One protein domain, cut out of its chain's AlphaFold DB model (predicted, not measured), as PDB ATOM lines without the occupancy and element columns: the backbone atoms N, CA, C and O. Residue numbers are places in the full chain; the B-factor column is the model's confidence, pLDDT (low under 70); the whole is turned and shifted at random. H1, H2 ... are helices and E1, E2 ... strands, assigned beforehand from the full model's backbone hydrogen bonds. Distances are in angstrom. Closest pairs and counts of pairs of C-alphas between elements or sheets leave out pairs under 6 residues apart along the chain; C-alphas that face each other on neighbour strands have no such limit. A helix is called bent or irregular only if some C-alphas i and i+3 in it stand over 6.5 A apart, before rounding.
ATOM      1  N   GLU A  35     159.476 255.964  81.650       95.19
ATOM      2  CA  GLU A  35     160.912 255.660  81.705       95.19
ATOM      3  C   GLU A  35     161.472 255.656  83.136       95.19
ATOM      4  O   GLU A  35     162.331 254.835  83.473       95.19
ATOM      5  N   ASN A  36     160.902 256.486  84.016       95.81
ATOM      6  CA  ASN A  36     161.309 256.602  85.414       95.81
ATOM      7  C   ASN A  36     160.950 255.359  86.241       95.81
ATOM      8  O   ASN A  36     161.514 255.173  87.319       95.81
ATOM      9  N   ILE A  37     160.078 254.469  85.740       95.94
ATOM     10  CA  ILE A  37     159.755 253.208  86.424       95.94
ATOM     11  C   ILE A  37     160.992 252.317  86.577       95.94
ATOM     12  O   ILE A  37     161.091 251.547  87.531       95.94
ATOM     13  N   SER A  38     161.963 252.446  85.666       94.94
ATOM     14  CA  SER A  38     163.245 251.731  85.714       94.94
ATOM     15  C   SER A  38     164.103 252.113  86.924       94.94
ATOM     16  O   SER A  38     164.940 251.323  87.352       94.94
ATOM     17  N   SER A  39     163.868 253.299  87.491       95.00
ATOM     18  CA  SER A  39     164.592 253.834  88.646       95.00
ATOM     19  C   SER A  39     163.820 253.685  89.964       95.00
ATOM     20  O   SER A  39     164.377 253.961  91.026       95.00
ATOM     21  N   ASP A  40     162.565 253.222  89.934       96.25
ATOM     22  CA  ASP A  40     161.787 252.938  91.144       96.25
ATOM     23  C   ASP A  40     162.309 251.665  91.824       96.25
ATOM     24  O   ASP A  40     162.053 250.535  91.398       96.25
ATOM     25  N   THR A  41     163.057 251.838  92.911       94.62
ATOM     26  CA  THR A  41     163.731 250.734  93.603       94.62
ATOM     27  C   THR A  41     162.759 249.707  94.182       94.62
ATOM     28  O   THR A  41     163.108 248.522  94.247       94.62
ATOM     29  N   ILE A  42     161.543 250.112  94.559       94.31
ATOM     30  CA  ILE A  42     160.530 249.224  95.135       94.31
ATOM     31  C   ILE A  42     159.941 248.355  94.024       94.31
ATOM     32  O   ILE A  42     159.965 247.123  94.129       94.31
ATOM     33  N   ILE A  43     159.490 248.974  92.929       95.25
ATOM     34  CA  ILE A  43     158.958 248.263  91.761       95.25
ATOM     35  C   ILE A  43     160.019 247.327  91.179       95.25
ATOM     36  O   ILE A  43     159.741 246.145  90.956       95.25
ATOM     37  N   GLN A  44     161.248 247.811  90.988       96.00
ATOM     38  CA  GLN A  44     162.334 247.000  90.441       96.00
ATOM     39  C   GLN A  44     162.696 245.816  91.348       96.00
ATOM     40  O   GLN A  44     162.978 244.724  90.851       96.00
ATOM     41  N   SER A  45     162.648 245.985  92.673       94.56
ATOM     42  CA  SER A  45     162.902 244.886  93.612       94.56
ATOM     43  C   SER A  45     161.811 243.818  93.556       94.56
ATOM     44  O   SER A  45     162.123 242.627  93.523       94.56
ATOM     45  N   GLN A  46     160.540 244.218  93.477       93.38
ATOM     46  CA  GLN A  46     159.426 243.279  93.324       93.38
ATOM     47  C   GLN A  46     159.487 242.545  91.977       93.38
ATOM     48  O   GLN A  46     159.379 241.319  91.942       93.38
ATOM     49  N   LEU A  47     159.772 243.253  90.878       95.75
ATOM     50  CA  LEU A  47     159.989 242.633  89.568       95.75
ATOM     51  C   LEU A  47     161.133 241.617  89.605       95.75
ATOM     52  O   LEU A  47     160.997 240.531  89.047       95.75
ATOM     53  N   ARG A  48     162.233 241.918  90.305       95.94
ATOM     54  CA  ARG A  48     163.357 240.984  90.475       95.94
ATOM     55  C   ARG A  48     162.959 239.722  91.238       95.94
ATOM     56  O   ARG A  48     163.408 238.641  90.871       95.94
ATOM     57  N   ILE A  49     162.092 239.838  92.245       93.19
ATOM     58  CA  ILE A  49     161.528 238.676  92.950       93.19
ATOM     59  C   ILE A  49     160.680 237.830  91.992       93.19
ATOM     60  O   ILE A  49     160.825 236.611  91.979       93.19
ATOM     61  N   VAL A  50     159.824 238.455  91.174       95.00
ATOM     62  CA  VAL A  50     158.913 237.736  90.263       95.00
ATOM     63  C   VAL A  50     159.646 237.061  89.104       95.00
ATOM     64  O   VAL A  50     159.392 235.894  88.795       95.00
ATOM     65  N   LEU A  51     160.567 237.790  88.474       95.81
ATOM     66  CA  LEU A  51     161.305 237.362  87.285       95.81
ATOM     67  C   LEU A  51     162.525 236.491  87.622       95.81
ATOM     68  O   LEU A  51     162.997 235.731  86.774       95.81
ATOM     69  N   GLY A  52     163.061 236.595  88.841       94.50
ATOM     70  CA  GLY A  52     164.252 235.870  89.273       94.50
ATOM     71  C   GLY A  52     165.429 236.088  88.320       94.50
ATOM     72  O   GLY A  52     165.796 237.217  87.993       94.50
ATOM     73  N   ARG A  53     166.006 234.989  87.822       94.62
ATOM     74  CA  ARG A  53     167.146 235.022  86.890       94.62
ATOM     75  C   ARG A  53     166.844 235.691  85.544       94.62
ATOM     76  O   ARG A  53     167.769 236.111  84.859       94.62
ATOM     77  N   ASP A  54     165.573 235.779  85.150       96.19
ATOM     78  CA  ASP A  54     165.160 236.391  83.886       96.19
ATOM     79  C   ASP A  54     164.988 237.924  84.006       96.19
ATOM     80  O   ASP A  54     164.773 238.587  82.993       96.19
ATOM     81  N   TYR A  55     165.151 238.515  85.203       97.38
ATOM     82  CA  TYR A  55     165.021 239.965  85.425       97.38
ATOM     83  C   TYR A  55     165.973 240.797  84.555       97.38
ATOM     84  O   TYR A  55     165.551 241.771  83.938       97.38
ATOM     85  N   SER A  56     167.248 240.399  84.466       96.19
ATOM     86  CA  SER A  56     168.238 241.129  83.660       96.19
ATOM     87  C   SER A  56     167.820 241.182  82.187       96.19
ATOM     88  O   SER A  56     167.761 242.256  81.595       96.19
ATOM     89  N   LYS A  57     167.398 240.037  81.629       95.25
ATOM     90  CA  LYS A  57     166.881 239.956  80.256       95.25
ATOM     91  C   LYS A  57     165.611 240.789  80.082       95.25
ATOM     92  O   LYS A  57     165.485 241.504  79.096       95.25
ATOM     93  N   PHE A  58     164.684 240.727  81.040       97.50
ATOM     94  CA  PHE A  58     163.470 241.542  81.009       97.50
ATOM     95  C   PHE A  58     163.788 243.036  80.895       97.50
ATOM     96  O   PHE A  58     163.211 243.698  80.036       97.50
ATOM     97  N   SER A  59     164.717 243.535  81.717       95.88
ATOM     98  CA  SER A  59     165.120 244.944  81.727       95.88
ATOM     99  C   SER A  59     165.882 245.341  80.463       95.88
ATOM    100  O   SER A  59     165.614 246.399  79.908       95.88
ATOM    101  N   GLN A  60     166.807 244.504  79.985       94.12
ATOM    102  CA  GLN A  60     167.602 244.773  78.776       94.12
ATOM    103  C   GLN A  60     166.759 244.797  77.498       94.12
ATOM    104  O   GLN A  60     167.090 245.494  76.547       94.12
ATOM    105  N   ASN A  61     165.644 244.068  77.476       95.69
ATOM    106  CA  ASN A  61     164.689 244.134  76.377       95.69
ATOM    107  C   ASN A  61     163.956 245.487  76.295       95.69
ATOM    108  O   ASN A  61     163.206 245.676  75.348       95.69
ATOM    109  N   ILE A  62     164.090 246.389  77.275       95.56
ATOM    110  CA  ILE A  62     163.399 247.682  77.300       95.56
ATOM    111  C   ILE A  62     164.429 248.801  77.178       95.56
ATOM    112  O   ILE A  62     164.972 249.285  78.165       95.56
ATOM    113  N   GLU A  63     164.669 249.235  75.946       93.50
ATOM    114  CA  GLU A  63     165.435 250.457  75.663       93.50
ATOM    115  C   GLU A  63     164.514 251.612  75.275       93.50
ATOM    116  O   GLU A  63     164.828 252.776  75.502       93.50
ATOM    117  N   THR A  64     163.366 251.282  74.681       92.88
ATOM    118  CA  THR A  64     162.307 252.224  74.339       92.88
ATOM    119  C   THR A  64     160.979 251.716  74.884       92.88
ATOM    120  O   THR A  64     160.661 250.527  74.774       92.88
ATOM    121  N   TYR A  65     160.215 252.621  75.490       95.69
ATOM    122  CA  TYR A  65     158.900 252.326  76.047       95.69
ATOM    123  C   TYR A  65     157.804 252.593  75.019       95.69
ATOM    124  O   TYR A  65     157.858 253.558  74.255       95.69
ATOM    125  N   ALA A  66     156.794 251.729  75.023       95.50
ATOM    126  CA  ALA A  66     155.535 251.975  74.336       95.50
ATOM    127  C   ALA A  66     154.579 252.776  75.241       95.50
ATOM    128  O   ALA A  66     154.917 253.109  76.379       95.50
ATOM    129  N   ALA A  67     153.369 253.054  74.752       95.25
ATOM    130  CA  ALA A  67     152.355 253.768  75.519       95.25
ATOM    131  C   ALA A  67     151.975 252.948  76.762       95.25
ATOM    132  O   ALA A  67     151.450 251.836  76.605       95.25
ATOM    133  N   PRO A  68     152.201 253.455  77.989       96.75
ATOM    134  CA  PRO A  68     151.654 252.804  79.166       96.75
ATOM    135  C   PRO A  68     150.124 252.893  79.143       96.75
ATOM    136  O   PRO A  68     149.535 253.781  78.522       96.75
ATOM    137  N   TYR A  69     149.462 251.974  79.839       95.81
ATOM    138  CA  TYR A  69     148.009 251.982  79.964       95.81
ATOM    139  C   TYR A  69     147.592 251.747  81.408       95.81
ATOM    140  O   TYR A  69     147.827 250.680  81.976       95.81
ATOM    141  N   LYS A  70     146.931 252.739  82.004       94.00
ATOM    142  CA  LYS A  70     146.273 252.578  83.300       94.00
ATOM    143  C   LYS A  70     144.957 251.833  83.111       94.00
ATOM    144  O   LYS A  70     144.066 252.329  82.411       94.00
ATOM    145  N   LEU A  71     144.840 250.676  83.751       91.56
ATOM    146  CA  LEU A  71     143.655 249.828  83.670       91.56
ATOM    147  C   LEU A  71     142.449 250.595  84.224       91.56
ATOM    148  O   LEU A  71     142.541 251.287  85.239       91.56
ATOM    149  N   LYS A  72     141.319 250.536  83.519       82.81
ATOM    150  CA  LYS A  72     140.084 251.228  83.927       82.81
ATOM    151  C   LYS A  72     139.495 250.597  85.186       82.81
ATOM    152  O   LYS A  72     138.891 251.282  86.007       82.81
ATOM    153  N   THR A  73     139.639 249.285  85.287       74.12
ATOM    154  CA  THR A  73     138.916 248.437  86.234       74.12
ATOM    155  C   THR A  73     139.711 248.112  87.491       74.12
ATOM    156  O   THR A  73     139.180 247.518  88.429       74.12
ATOM    157  N   ALA A  74     140.979 248.511  87.522       82.31
ATOM    158  CA  ALA A  74     141.889 248.221  88.608       82.31
ATOM    159  C   ALA A  74     142.857 249.377  88.830       82.31
ATOM    160  O   ALA A  74     143.232 250.098  87.906       82.31
ATOM    161  N   ASN A  75     143.348 249.483  90.060       90.00
ATOM    162  CA  ASN A  75     144.530 250.276  90.357       90.00
ATOM    163  C   ASN A  75     145.773 249.524  89.864       90.00
ATOM    164  O   ASN A  75     146.523 248.938  90.645       90.00
ATOM    165  N   ALA A  76     145.929 249.481  88.543       93.94
ATOM    166  CA  ALA A  76     147.000 248.772  87.871       93.94
ATOM    167  C   ALA A  76     147.496 249.532  86.639       93.94
ATOM    168  O   ALA A  76     146.745 250.238  85.960       93.94
ATOM    169  N   LEU A  77     148.778 249.346  86.344       96.81
ATOM    170  CA  LEU A  77     149.483 249.956  85.230       96.81
ATOM    171  C   LEU A  77     150.062 248.856  84.351       96.81
ATOM    172  O   LEU A  77     150.838 248.024  84.822       96.81
ATOM    173  N   TYR A  78     149.708 248.881  83.073       97.75
ATOM    174  CA  TYR A  78     150.394 248.145  82.026       97.75
ATOM    175  C   TYR A  78     151.501 249.002  81.415       97.75
ATOM    176  O   TYR A  78     151.277 250.176  81.115       97.75
ATOM    177  N   TYR A  79     152.652 248.396  81.148       98.19
ATOM    178  CA  TYR A  79     153.667 248.970  80.274       98.19
ATOM    179  C   TYR A  79     154.381 247.877  79.484       98.19
ATOM    180  O   TYR A  79     154.441 246.715  79.889       98.19
ATOM    181  N   GLU A  80     154.956 248.268  78.356       97.69
ATOM    182  CA  GLU A  80     155.820 247.414  77.554       97.69
ATOM    183  C   GLU A  80     156.967 248.223  76.962       97.69
ATOM    184  O   GLU A  80     156.929 249.456  76.899       97.69
ATOM    185  N   GLY A  81     157.973 247.505  76.491       95.81
ATOM    186  CA  GLY A  81     159.086 248.086  75.778       95.81
ATOM    187  C   GLY A  81     159.809 247.073  74.913       95.81
ATOM    188  O   GLY A  81     159.522 245.869  74.926       95.81
ATOM    189  N   ARG A  82     160.732 247.610  74.127       93.69
ATOM    190  CA  ARG A  82     161.526 246.881  73.143       93.69
ATOM    191  C   ARG A  82     162.945 247.430  73.100       93.69
ATOM    192  O   ARG A  82     163.180 248.597  73.436       93.69
ATOM    193  N   ASN A  83     163.881 246.602  72.658       91.00
ATOM    194  CA  ASN A  83     165.214 247.076  72.312       91.00
ATOM    195  C   ASN A  83     165.163 247.861  70.991       91.00
ATOM    196  O   ASN A  83     164.221 247.710  70.206       91.00
ATOM    197  N   LYS A  84     166.169 248.697  70.715       83.12
ATOM    198  CA  LYS A  84     166.230 249.505  69.481       83.12
ATOM    199  C   LYS A  84     166.197 248.657  68.211       83.12
ATOM    200  O   LYS A  84     165.609 249.064  67.216       83.12
ATOM    201  N   GLU A  85     166.752 247.450  68.264       79.50
ATOM    202  CA  GLU A  85     166.717 246.489  67.154       79.50
ATOM    203  C   GLU A  85     165.345 245.808  66.971       79.50
ATOM    204  O   GLU A  85     165.121 245.107  65.984       79.50
ATOM    205  N   SER A  86     164.405 246.000  67.906       74.00
ATOM    206  CA  SER A  86     163.057 245.410  67.905       74.00
ATOM    207  C   SER A  86     163.039 243.878  67.761       74.00
ATOM    208  O   SER A  86     162.106 243.290  67.193       74.00
ATOM    209  N   THR A  87     164.075 243.214  68.277       83.12
ATOM    210  CA  THR A  87     164.241 241.752  68.301       83.12
ATOM    211  C   THR A  87     163.796 241.133  69.624       83.12
ATOM    212  O   THR A  87     163.465 239.944  69.659       83.12
ATOM    213  N   ALA A  88     163.731 241.929  70.691       90.75
ATOM    214  CA  ALA A  88     163.328 241.484  72.013       90.75
ATOM    215  C   ALA A  88     162.359 242.479  72.658       90.75
ATOM    216  O   ALA A  88     162.475 243.691  72.476       90.75
ATOM    217  N   TYR A  89     161.382 241.938  73.384       96.00
ATOM    218  CA  TYR A  89     160.279 242.705  73.957       96.00
ATOM    219  C   TYR A  89     160.042 242.260  75.389       96.00
ATOM    220  O   TYR A  89     160.227 241.084  75.728       96.00
ATOM    221  N   SER A  90     159.563 243.186  76.201       98.06
ATOM    222  CA  SER A  90     159.121 242.910  77.558       98.06
ATOM    223  C   SER A  90     157.871 243.706  77.872       98.06
ATOM    224  O   SER A  90     157.714 244.832  77.412       98.06
ATOM    225  N   ALA A  91     156.995 243.128  78.683       98.50
ATOM    226  CA  ALA A  91     155.795 243.795  79.163       98.50
ATOM    227  C   ALA A  91     155.526 243.427  80.611       98.50
ATOM    228  O   ALA A  91     155.812 242.302  81.023       98.50
ATOM    229  N   ALA A  92     154.942 244.345  81.369       98.44
ATOM    230  CA  ALA A  92     154.461 244.058  82.703       98.44
ATOM    231  C   ALA A  92     153.142 244.767  83.012       98.44
ATOM    232  O   ALA A  92     152.776 245.780  82.424       98.44
ATOM    233  N   THR A  93     152.397 244.188  83.943       97.69
ATOM    234  CA  THR A  93     151.230 244.779  84.589       97.69
ATOM    235  C   THR A  93     151.449 244.728  86.081       97.69
ATOM    236  O   THR A  93     151.666 243.648  86.633       97.69
ATOM    237  N   ILE A  94     151.411 245.896  86.709       96.50
ATOM    238  CA  ILE A  94     151.690 246.077  88.130       96.50
ATOM    239  C   ILE A  94     150.443 246.643  88.785       96.50
ATOM    240  O   ILE A  94     149.957 247.697  88.377       96.50
ATOM    241  N   TYR A  95     149.940 245.947  89.796       94.38
ATOM    242  CA  TYR A  95     148.852 246.407  90.648       94.38
ATOM    243  C   TYR A  95     149.419 247.134  91.870       94.38
ATOM    244  O   TYR A  95     150.481 246.765  92.373       94.38
ATOM    245  N   GLU A  96     148.696 248.133  92.382       92.62
ATOM    246  CA  GLU A  96     149.081 248.859  93.607       92.62
ATOM    247  C   GLU A  96     149.231 247.922  94.818       92.62
ATOM    248  O   GLU A  96     150.035 248.188  95.704       92.62
ATOM    249  N   ASP A  97     148.516 246.795  94.843       90.06
ATOM    250  CA  ASP A  97     148.603 245.787  95.909       90.06
ATOM    251  C   ASP A  97     149.791 244.815  95.778       90.06
ATOM    252  O   ASP A  97     149.934 243.893  96.582       90.06
ATOM    253  N   GLY A  98     150.652 245.004  94.774       90.75
ATOM    254  CA  GLY A  98     151.857 244.206  94.569       90.75
ATOM    255  C   GLY A  98     151.675 242.971  93.685       90.75
ATOM    256  O   GLY A  98     152.659 242.266  93.433       90.75
ATOM    257  N   ARG A  99     150.471 242.697  93.163       93.44
ATOM    258  CA  ARG A  99     150.312 241.682  92.109       93.44
ATOM    259  C   ARG A  99     151.043 242.127  90.847       93.44
ATOM    260  O   ARG A  99     150.920 243.268  90.399       93.44
ATOM    261  N   MET A 100     151.809 241.211  90.267       94.94
ATOM    262  CA  MET A 100     152.618 241.469  89.084       94.94
ATOM    263  C   MET A 100     152.461 240.356  88.061       94.94
ATOM    264  O   MET A 100     152.456 239.163  88.380       94.94
ATOM    265  N   PHE A 101     152.391 240.777  86.808       96.56
ATOM    266  CA  PHE A 101     152.312 239.919  85.636       96.56
ATOM    267  C   PHE A 101     153.330 240.443  84.645       96.56
ATOM    268  O   PHE A 101     153.251 241.606  84.273       96.56
ATOM    269  N   ALA A 102     154.289 239.629  84.231       98.31
ATOM    270  CA  ALA A 102     155.347 240.069  83.337       98.31
ATOM    271  C   ALA A 102     155.576 239.055  82.225       98.31
ATOM    272  O   ALA A 102     155.311 237.863  82.381       98.31
ATOM    273  N   ALA A 103     156.081 239.525  81.096       98.31
ATOM    274  CA  ALA A 103     156.457 238.683  79.982       98.31
ATOM    275  C   ALA A 103     157.738 239.174  79.320       98.31
ATOM    276  O   ALA A 103     157.984 240.375  79.240       98.31
ATOM    277  N   THR A 104     158.514 238.228  78.795       97.94
ATOM    278  CA  THR A 104     159.605 238.492  77.849       97.94
ATOM    279  C   THR A 104     159.324 237.728  76.567       97.94
ATOM    280  O   THR A 104     159.030 236.531  76.635       97.94
ATOM    281  N   PHE A 105     159.470 238.370  75.414       97.06
ATOM    282  CA  PHE A 105     159.366 237.719  74.114       97.06
ATOM    283  C   PHE A 105     160.722 237.695  73.405       97.06
ATOM    284  O   PHE A 105     161.425 238.705  73.333       97.06
ATOM    285  N   ASP A 106     161.074 236.520  72.892       92.25
ATOM    286  CA  ASP A 106     162.269 236.262  72.097       92.25
ATOM    287  C   ASP A 106     161.858 235.926  70.662       92.25
ATOM    288  O   ASP A 106     161.338 234.836  70.394       92.25
ATOM    289  N   LYS A 107     162.117 236.856  69.736       90.38
ATOM    290  CA  LYS A 107     161.750 236.715  68.323       90.38
ATOM    291  C   LYS A 107     162.474 235.558  67.638       90.38
ATOM    292  O   LYS A 107     161.886 234.931  66.762       90.38
ATOM    293  N   LYS A 108     163.712 235.238  68.039       90.00
ATOM    294  CA  LYS A 108     164.517 234.177  67.405       90.00
ATOM    295  C   LYS A 108     163.873 232.807  67.588       90.00
ATOM    296  O   LYS A 108     163.856 232.004  66.664       90.00
ATOM    297  N   ASN A 109     163.349 232.559  68.784       91.69
ATOM    298  CA  ASN A 109     162.748 231.277  69.143       91.69
ATOM    299  C   ASN A 109     161.211 231.301  69.094       91.69
ATOM    300  O   ASN A 109     160.579 230.267  69.297       91.69
ATOM    301  N   ASN A 110     160.611 232.473  68.856       94.69
ATOM    302  CA  ASN A 110     159.176 232.729  68.967       94.69
ATOM    303  C   ASN A 110     158.592 232.268  70.320       94.69
ATOM    304  O   ASN A 110     157.529 231.647  70.387       94.69
ATOM    305  N   ILE A 111     159.322 232.539  71.409       96.38
ATOM    306  CA  ILE A 111     158.946 232.138  72.772       96.38
ATOM    307  C   ILE A 111     158.555 233.370  73.578       96.38
ATOM    308  O   ILE A 111     159.344 234.304  73.721       96.38
ATOM    309  N   LEU A 112     157.364 233.322  74.174       97.81
ATOM    310  CA  LEU A 112     156.918 234.250  75.205       97.81
ATOM    311  C   LEU A 112     157.016 233.547  76.559       97.81
ATOM    312  O   LEU A 112     156.251 232.628  76.852       97.81
ATOM    313  N   LYS A 113     157.959 233.971  77.397       97.81
ATOM    314  CA  LYS A 113     157.992 233.553  78.801       97.81
ATOM    315  C   LYS A 113     157.085 234.463  79.604       97.81
ATOM    316  O   LYS A 113     157.149 235.676  79.432       97.81
ATOM    317  N   TYR A 114     156.289 233.877  80.480       97.75
ATOM    318  CA  TYR A 114     155.339 234.581  81.319       97.75
ATOM    319  C   TYR A 114     155.585 234.280  82.793       97.75
ATOM    320  O   TYR A 114     155.872 233.141  83.175       97.75
ATOM    321  N   PHE A 115     155.467 235.328  83.599       97.06
ATOM    322  CA  PHE A 115     155.832 235.354  85.001       97.06
ATOM    323  C   PHE A 115     154.733 236.022  85.816       97.06
ATOM    324  O   PHE A 115     154.130 237.004  85.379       97.06
ATOM    325  N   THR A 116     154.490 235.512  87.017       95.69
ATOM    326  CA  THR A 116     153.539 236.117  87.951       95.69
ATOM    327  C   THR A 116     153.809 235.684  89.388       95.69
ATOM    328  O   THR A 116     154.393 234.627  89.628       95.69
ATOM    329  N   ASN A 117     153.364 236.500  90.345       94.12
ATOM    330  CA  ASN A 117     153.269 236.155  91.765       94.12
ATOM    331  C   ASN A 117     151.838 235.790  92.215       94.12
ATOM    332  O   ASN A 117     151.606 235.605  93.415       94.12
ATOM    333  N   ASP A 118     150.891 235.668  91.282       92.06
ATOM    334  CA  ASP A 118     149.493 235.335  91.546       92.06
ATOM    335  C   ASP A 118     149.177 233.894  91.128       92.06
ATOM    336  O   ASP A 118     149.283 233.523  89.956       92.06
ATOM    337  N   ALA A 119     148.755 233.075  92.097       89.50
ATOM    338  CA  ALA A 119     148.454 231.662  91.893       89.50
ATOM    339  C   ALA A 119     147.365 231.431  90.831       89.50
ATOM    340  O   ALA A 119     147.453 230.461  90.068       89.50
ATOM    341  N   SER A 120     146.374 232.332  90.759       88.69
ATOM    342  CA  SER A 120     145.218 232.232  89.853       88.69
ATOM    343  C   SER A 120     145.604 232.360  88.374       88.69
ATOM    344  O   SER A 120     144.867 231.917  87.492       88.69
ATOM    345  N   CYS A 121     146.786 232.918  88.106       90.94
ATOM    346  CA  CYS A 121     147.317 233.199  86.779       90.94
ATOM    347  C   CYS A 121     148.556 232.364  86.443       90.94
ATOM    348  O   CYS A 121     149.351 232.758  85.601       90.94
ATOM    349  N   THR A 122     148.761 231.211  87.080       89.31
ATOM    350  CA  THR A 122     149.955 230.378  86.819       89.31
ATOM    351  C   THR A 122     149.855 229.512  85.561       89.31
ATOM    352  O   THR A 122     150.875 229.020  85.085       89.31
ATOM    353  N   THR A 123     148.648 229.321  85.023       89.19
ATOM    354  CA  THR A 123     148.382 228.485  83.836       89.19
ATOM    355  C   THR A 123     147.725 229.239  82.686       89.19
ATOM    356  O   THR A 123     147.597 228.678  81.604       89.19
ATOM    357  N   ASP A 124     147.344 230.496  82.909       90.38
ATOM    358  CA  ASP A 124     146.677 231.355  81.937       90.38
ATOM    359  C   ASP A 124     147.311 232.747  81.956       90.38
ATOM    360  O   ASP A 124     147.718 233.249  83.007       90.38
ATOM    361  N   LEU A 125     147.410 233.378  80.785       93.25
ATOM    362  CA  LEU A 125     147.923 234.741  80.681       93.25
ATOM    363  C   LEU A 125     146.948 235.740  81.305       93.25
ATOM    364  O   LEU A 125     145.755 235.733  80.988       93.25
ATOM    365  N   HIS A 126     147.488 236.680  82.080       94.19
ATOM    366  CA  HIS A 126     146.761 237.887  82.455       94.19
ATOM    367  C   HIS A 126     146.258 238.618  81.192       94.19
ATOM    368  O   HIS A 126     146.989 238.661  80.195       94.19
ATOM    369  N   PRO A 127     145.048 239.214  81.190       92.75
ATOM    370  CA  PRO A 127     144.440 239.785  79.982       92.75
ATOM    371  C   PRO A 127     145.314 240.800  79.234       92.75
ATOM    372  O   PRO A 127     145.366 240.790  78.005       92.75
ATOM    373  N   THR A 128     146.066 241.623  79.958       95.50
ATOM    374  CA  THR A 128     147.023 242.573  79.366       95.50
ATOM    375  C   THR A 128     148.218 241.876  78.708       95.50
ATOM    376  O   THR A 128     148.640 242.273  77.629       95.50
ATOM    377  N   ILE A 129     148.729 240.784  79.285       96.88
ATOM    378  CA  ILE A 129     149.801 239.986  78.674       96.88
ATOM    379  C   ILE A 129     149.262 239.173  77.491       96.88
ATOM    380  O   ILE A 129     149.956 238.956  76.498       96.88
ATOM    381  N   LYS A 130     147.988 238.773  77.529       94.81
ATOM    382  CA  LYS A 130     147.306 238.203  76.366       94.81
ATOM    383  C   LYS A 130     147.196 239.235  75.239       94.81
ATOM    384  O   LYS A 130     147.475 238.888  74.095       94.81
ATOM    385  N   ALA A 131     146.869 240.493  75.546       93.88
ATOM    386  CA  ALA A 131     146.905 241.593  74.580       93.88
ATOM    387  C   ALA A 131     148.321 241.793  74.010       93.88
ATOM    388  O   ALA A 131     148.479 241.789  72.790       93.88
ATOM    389  N   PHE A 132     149.342 241.826  74.872       96.25
ATOM    390  CA  PHE A 132     150.756 241.850  74.486       96.25
ATOM    391  C   PHE A 132     151.147 240.684  73.569       96.25
ATOM    392  O   PHE A 132     151.923 240.863  72.644       96.25
ATOM    393  N   SER A 133     150.615 239.476  73.772       95.31
ATOM    394  CA  SER A 133     150.970 238.330  72.925       95.31
ATOM    395  C   SER A 133     150.407 238.408  71.500       95.31
ATOM    396  O   SER A 133     150.978 237.811  70.590       95.31
ATOM    397  N   LYS A 134     149.313 239.159  71.281       92.50
ATOM    398  CA  LYS A 134     148.618 239.243  69.979       92.50
ATOM    399  C   LYS A 134     149.407 239.987  68.902       92.50
ATOM    400  O   LYS A 134     149.043 239.922  67.732       92.50
ATOM    401  N   GLN A 135     150.447 240.719  69.283       90.06
ATOM    402  CA  GLN A 135     151.337 241.399  68.338       90.06
ATOM    403  C   GLN A 135     152.413 240.466  67.763       90.06
ATOM    404  O   GLN A 135     153.106 240.846  66.822       90.06
ATOM    405  N   PHE A 136     152.510 239.228  68.256       92.06
ATOM    406  CA  PHE A 136     153.426 238.216  67.738       92.06
ATOM    407  C   PHE A 136     152.659 237.110  67.009       92.06
ATOM    408  O   PHE A 136     151.531 236.763  67.364       92.06
ATOM    409  N   ILE A 137     153.285 236.530  65.986       90.06
ATOM    410  CA  ILE A 137     152.697 235.436  65.209       90.06
ATOM    411  C   ILE A 137     152.744 234.162  66.059       90.06
ATOM    412  O   ILE A 137     153.784 233.513  66.157       90.06
ATOM    413  N   THR A 138     151.616 233.834  66.697       92.81
ATOM    414  CA  THR A 138     151.378 232.583  67.451       92.81
ATOM    415  C   THR A 138     152.571 232.149  68.320       92.81
ATOM    416  O   THR A 138     153.158 231.092  68.071       92.81
ATOM    417  N   PRO A 139     152.981 232.960  69.314       96.25
ATOM    418  CA  PRO A 139     154.153 232.659  70.128       96.25
ATOM    419  C   PRO A 139     153.926 231.423  71.004       96.25
ATOM    420  O   PRO A 139     152.839 231.220  71.552       96.25
ATOM    421  N   LYS A 140     154.975 230.622  71.215       97.25
ATOM    422  CA  LYS A 140     154.955 229.546  72.212       97.25
ATOM    423  C   LYS A 140     155.022 230.156  73.611       97.25
ATOM    424  O   LYS A 140     156.024 230.775  73.968       97.25
ATOM    425  N   ILE A 141     153.982 229.945  74.413       97.00
ATOM    426  CA  ILE A 141     153.903 230.477  75.779       97.00
ATOM    427  C   ILE A 141     154.552 229.498  76.766       97.00
ATOM    428  O   ILE A 141     154.246 228.305  76.770       97.00
ATOM    429  N   VAL A 142     155.438 230.012  77.619       96.62
ATOM    430  CA  VAL A 142     156.089 229.272  78.707       96.62
ATOM    431  C   VAL A 142     155.734 229.923  80.042       96.62
ATOM    432  O   VAL A 142     156.153 231.043  80.318       96.62
ATOM    433  N   TYR A 143     154.990 229.203  80.880       94.88
ATOM    434  CA  TYR A 143     154.585 229.634  82.221       94.88
ATOM    435  C   TYR A 143     155.692 229.331  83.237       94.88
ATOM    436  O   TYR A 143     155.850 228.187  83.669       94.88
ATOM    437  N   VAL A 144     156.488 230.338  83.602       93.56
ATOM    438  CA  VAL A 144     157.721 230.126  84.378       93.56
ATOM    439  C   VAL A 144     157.437 229.849  85.855       93.56
ATOM    440  O   VAL A 144     158.005 228.920  86.420       93.56
ATOM    441  N   ASN A 145     156.525 230.594  86.482       83.81
ATOM    442  CA  ASN A 145     156.198 230.442  87.907       83.81
ATOM    443  C   ASN A 145     155.089 229.400  88.168       83.81
ATOM    444  O   ASN A 145     154.290 229.563  89.090       83.81
ATOM    445  N   SER A 146     154.997 228.343  87.353       72.75
ATOM    446  CA  SER A 146     153.954 227.324  87.531       72.75
ATOM    447  C   SER A 146     154.051 226.621  88.904       72.75
ATOM    448  O   SER A 146     155.127 226.519  89.489       72.75
ATOM    449  N   LYS A 147     152.880 226.238  89.445       65.94
ATOM    450  CA  LYS A 147     152.554 225.692  90.789       65.94
ATOM    451  C   LYS A 147     153.735 225.254  91.690       65.94
ATOM    452  O   LYS A 147     154.544 224.421  91.303       65.94
ATOM    453  N   LYS A 148     153.690 225.680  92.968       64.94
ATOM    454  CA  LYS A 148     154.672 225.444  94.064       64.94
ATOM    455  C   LYS A 148     155.923 226.342  94.061       64.94
ATOM    456  O   LYS A 148     156.902 226.028  94.731       64.94
ATOM    457  N   SER A 149     155.893 227.476  93.360       73.88
ATOM    458  CA  SER A 149     156.966 228.477  93.448       73.88
ATOM    459  C   SER A 149     156.839 229.322  94.732       73.88
ATOM    460  O   SER A 149     155.746 229.817  95.007       73.88
ATOM    461  N   PRO A 150     157.933 229.557  95.491       75.56
ATOM    462  CA  PRO A 150     157.922 230.400  96.698       75.56
ATOM    463  C   PRO A 150     157.647 231.888  96.404       75.56
ATOM    464  O   PRO A 150     157.448 232.683  97.316       75.56
ATOM    465  N   ILE A 151     157.639 232.272  95.124       82.44
ATOM    466  CA  ILE A 151     157.339 233.625  94.642       82.44
ATOM    467  C   ILE A 151     155.826 233.893  94.624       82.44
ATOM    468  O   ILE A 151     155.408 235.050  94.652       82.44
ATOM    469  N   ILE A 152     154.998 232.842  94.583       84.06
ATOM    470  CA  ILE A 152     153.543 232.977  94.547       84.06
ATOM    471  C   ILE A 152     153.049 233.401  95.928       84.06
ATOM    472  O   ILE A 152     153.101 232.620  96.876       84.06
ATOM    473  N   LYS A 153     152.576 234.644  96.027       84.81
ATOM    474  CA  LYS A 153     152.128 235.266  97.283       84.81
ATOM    475  C   LYS A 153     150.625 235.542  97.305       84.81
ATOM    476  O   LYS A 153     150.049 235.656  98.381       84.81
ATOM    477  N   PHE A 154     149.982 235.610  96.138       83.88
ATOM    478  CA  PHE A 154     148.561 235.937  96.017       83.88
ATOM    479  C   PHE A 154     147.730 234.716  95.622       83.88
ATOM    480  O   PHE A 154     148.187 233.860  94.865       83.88
ATOM    481  N   ASN A 155     146.496 234.649  96.132       81.81
ATOM    482  CA  ASN A 155     145.483 233.643  95.784       81.81
ATOM    483  C   ASN A 155     145.891 232.171  96.008       81.81
ATOM    484  O   ASN A 155     145.299 231.272  95.417       81.81
ATOM    485  N   ILE A 156     146.842 231.898  96.911       77.75
ATOM    486  CA  ILE A 156     147.422 230.559  97.169       77.75
ATOM    487  C   ILE A 156     146.359 229.501  97.549       77.75
ATOM    488  O   ILE A 156     146.555 228.309  97.317       77.75
ATOM    489  N   HIS A 157     145.206 229.928  98.076       72.88
ATOM    490  CA  HIS A 157     144.107 229.050  98.503       72.88
ATOM    491  C   HIS A 157     142.753 229.383  97.864       72.88
ATOM    492  O   HIS A 157     141.725 228.853  98.281       72.88
ATOM    493  N   GLN A 158     142.729 230.260  96.859       68.75
ATOM    494  CA  GLN A 158     141.493 230.644  96.180       68.75
ATOM    495  C   GLN A 158     141.370 229.902  94.847       68.75
ATOM    496  O   GLN A 158     142.332 229.784  94.095       68.75
ATOM    497  N   LYS A 159     140.166 229.407  94.536       62.09
ATOM    498  CA  LYS A 159     139.855 228.731  93.260       62.09
ATOM    499  C   LYS A 159     139.586 229.716  92.108       62.09
ATOM    500  O   LYS A 159     138.950 229.340  91.126       62.09
ATOM    501  N   SER A 160     139.993 230.978  92.237       68.62
ATOM    502  CA  SER A 160     139.850 231.962  91.163       68.62
ATOM    503  C   SER A 160     140.796 231.622  90.009       68.62
ATOM    504  O   SER A 160     141.883 231.082  90.209       68.62
ATOM    505  N   ASN A 161     140.361 231.910  88.784       76.38
ATOM    506  CA  ASN A 161     141.179 231.784  87.582       76.38
ATOM    507  C   ASN A 161     141.582 233.173  87.074       76.38
ATOM    508  O   ASN A 161     140.967 234.184  87.421       76.38
ATOM    509  N   CYS A 162     142.598 233.219  86.215       83.62
ATOM    510  CA  CYS A 162     143.112 234.471  85.666       83.62
ATOM    511  C   CYS A 162     142.063 235.266  84.867       83.62
ATOM    512  O   CYS A 162     142.150 236.483  84.729       83.62
ATOM    513  N   SER A 163     141.023 234.599  84.368       72.31
ATOM    514  CA  SER A 163     139.916 235.243  83.659       72.31
ATOM    515  C   SER A 163     139.059 236.137  84.561       72.31
ATOM    516  O   SER A 163     138.308 236.961  84.044       72.31
ATOM    517  N   HIS A 164     139.179 236.053  85.892       74.81
ATOM    518  CA  HIS A 164     138.481 236.968  86.803       74.81
ATOM    519  C   HIS A 164     138.906 238.434  86.607       74.81
ATOM    520  O   HIS A 164     138.100 239.340  86.803       74.81
ATOM    521  N   TYR A 165     140.125 238.664  86.107       78.06
ATOM    522  CA  TYR A 165     140.592 239.987  85.681       78.06
ATOM    523  C   TYR A 165     139.824 240.546  84.466       78.06
ATOM    524  O   TYR A 165     139.906 241.736  84.193       78.06
ATOM    525  N   ILE A 166     139.063 239.705  83.750       65.00
ATOM    526  CA  ILE A 166     138.121 240.095  82.682       65.00
ATOM    527  C   ILE A 166     136.689 240.206  83.239       65.00
ATOM    528  O   ILE A 166     135.931 241.103  82.881       65.00
ATOM    529  N   MET A 167     136.302 239.265  84.107       53.75
ATOM    530  CA  MET A 167     134.904 238.995  84.468       53.75
ATOM    531  C   MET A 167     134.235 240.023  85.385       53.75
ATOM    532  O   MET A 167     133.010 240.013  85.486       53.75
ATOM    533  N   LEU A 168     134.980 240.914  86.039       51.31
ATOM    534  CA  LEU A 168     134.342 241.921  86.883       51.31
ATOM    535  C   LEU A 168     133.509 242.951  86.086       51.31
ATOM    536  O   LEU A 168     132.694 243.628  86.709       51.31
ATOM    537  N   PHE A 169     133.644 243.089  84.752       51.00
ATOM    538  CA  PHE A 169     133.127 244.305  84.092       51.00
ATOM    539  C   PHE A 169     132.504 244.190  82.692       51.00
ATOM    540  O   PHE A 169     132.140 245.219  82.123       51.00
TER     541      PHE A 169
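AT A GLANCE: This is residues 35 to 169 of the 288 residues of an uncharacterized protein of Acinetobacter sp. ETR1 (UniProt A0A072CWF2). A twisted sheet of five strands forms the core of three layers: bent helix H2 crosses one face, and short H3 runs along the strands on the other. H1 makes a corner with H2; a long link from E5 leads to short H4. The printed part has 135 residues, with named elements in the order H1 H2 E1 E2 E3 E4 H3 E5 H4; the sheet, E1 E2 E3 E4 E5, is mixed. The class is mixed, helices and strands; the whole is compact, radius of gyration of the C-alphas 13.9 A, spanning 42 by 32 by 31 A.

IN THESE COORDINATES: H1, residues 35 to 39, begins with C-alpha 35 at (160.912, 255.660, 81.705). H2, residues 41 to 60, was assigned as one helix by its hydrogen bonds but is bent, C-alphas 50 and 53 being 9.3 A apart; its arms are H2a, 41 to 50, 14.3 A, and H2b, 53 to 60, irregular with C-alphas 53 and 56 7.0 A apart. E1 is 76 to 82, 20.8 A; E2 88 to 95, 24.1 A; E3 100 to 106, 20.2 A; E4 111 to 116, 16.6 A. H3 is 127 to 133, E5 140 to 143, and H4 164 to 167, ending with C-alpha 167 at (134.904, 238.995, 84.468).

HOW THE PARTS SIT: E1 to E4 form a meander, each strand the antiparallel neighbour of the one before, with N 79 and O 92 2.9 A apart, N 91 and O 103 3.0 A, and N 104 and O 113 3.0 A. E5 is parallel to E4, N 114 and O 142 being 2.8 A apart; E4, H3 and E5 form a strand-helix-strand unit, two parallel neighbour strands with a helix between, its crossover right-handed. H2b is on the sheet at a height of 9.0 A, closest C-alphas Phe 58 and Ser 90, 5.7 A; H3 is on the opposite face at 7.6 A, closest C-alphas to E3 Ala 103 and Ile 129, 6.9 A. H1 and H2a only just touch, only at the corner, closest C-alphas Ser 38 and Gln 44, 6.7 A. In H2a and H3 every O i to N i+4 pair is within hydrogen-bond range, in H2b 3 of 4, in H1 0 of 1 but 2 of 2 O i to N i+3 pairs; H4 is too short for an O i to N i+4 pair.

THE WHOLE: The farthest C-alphas, of Glu 85 and His 157, are 42.4 A apart. The printed part has no cut; the links H2 to E1 and E5 to H4 are long. Residues 147 to 148, 158 to 160 and 166 to 169 have pLDDT under 70.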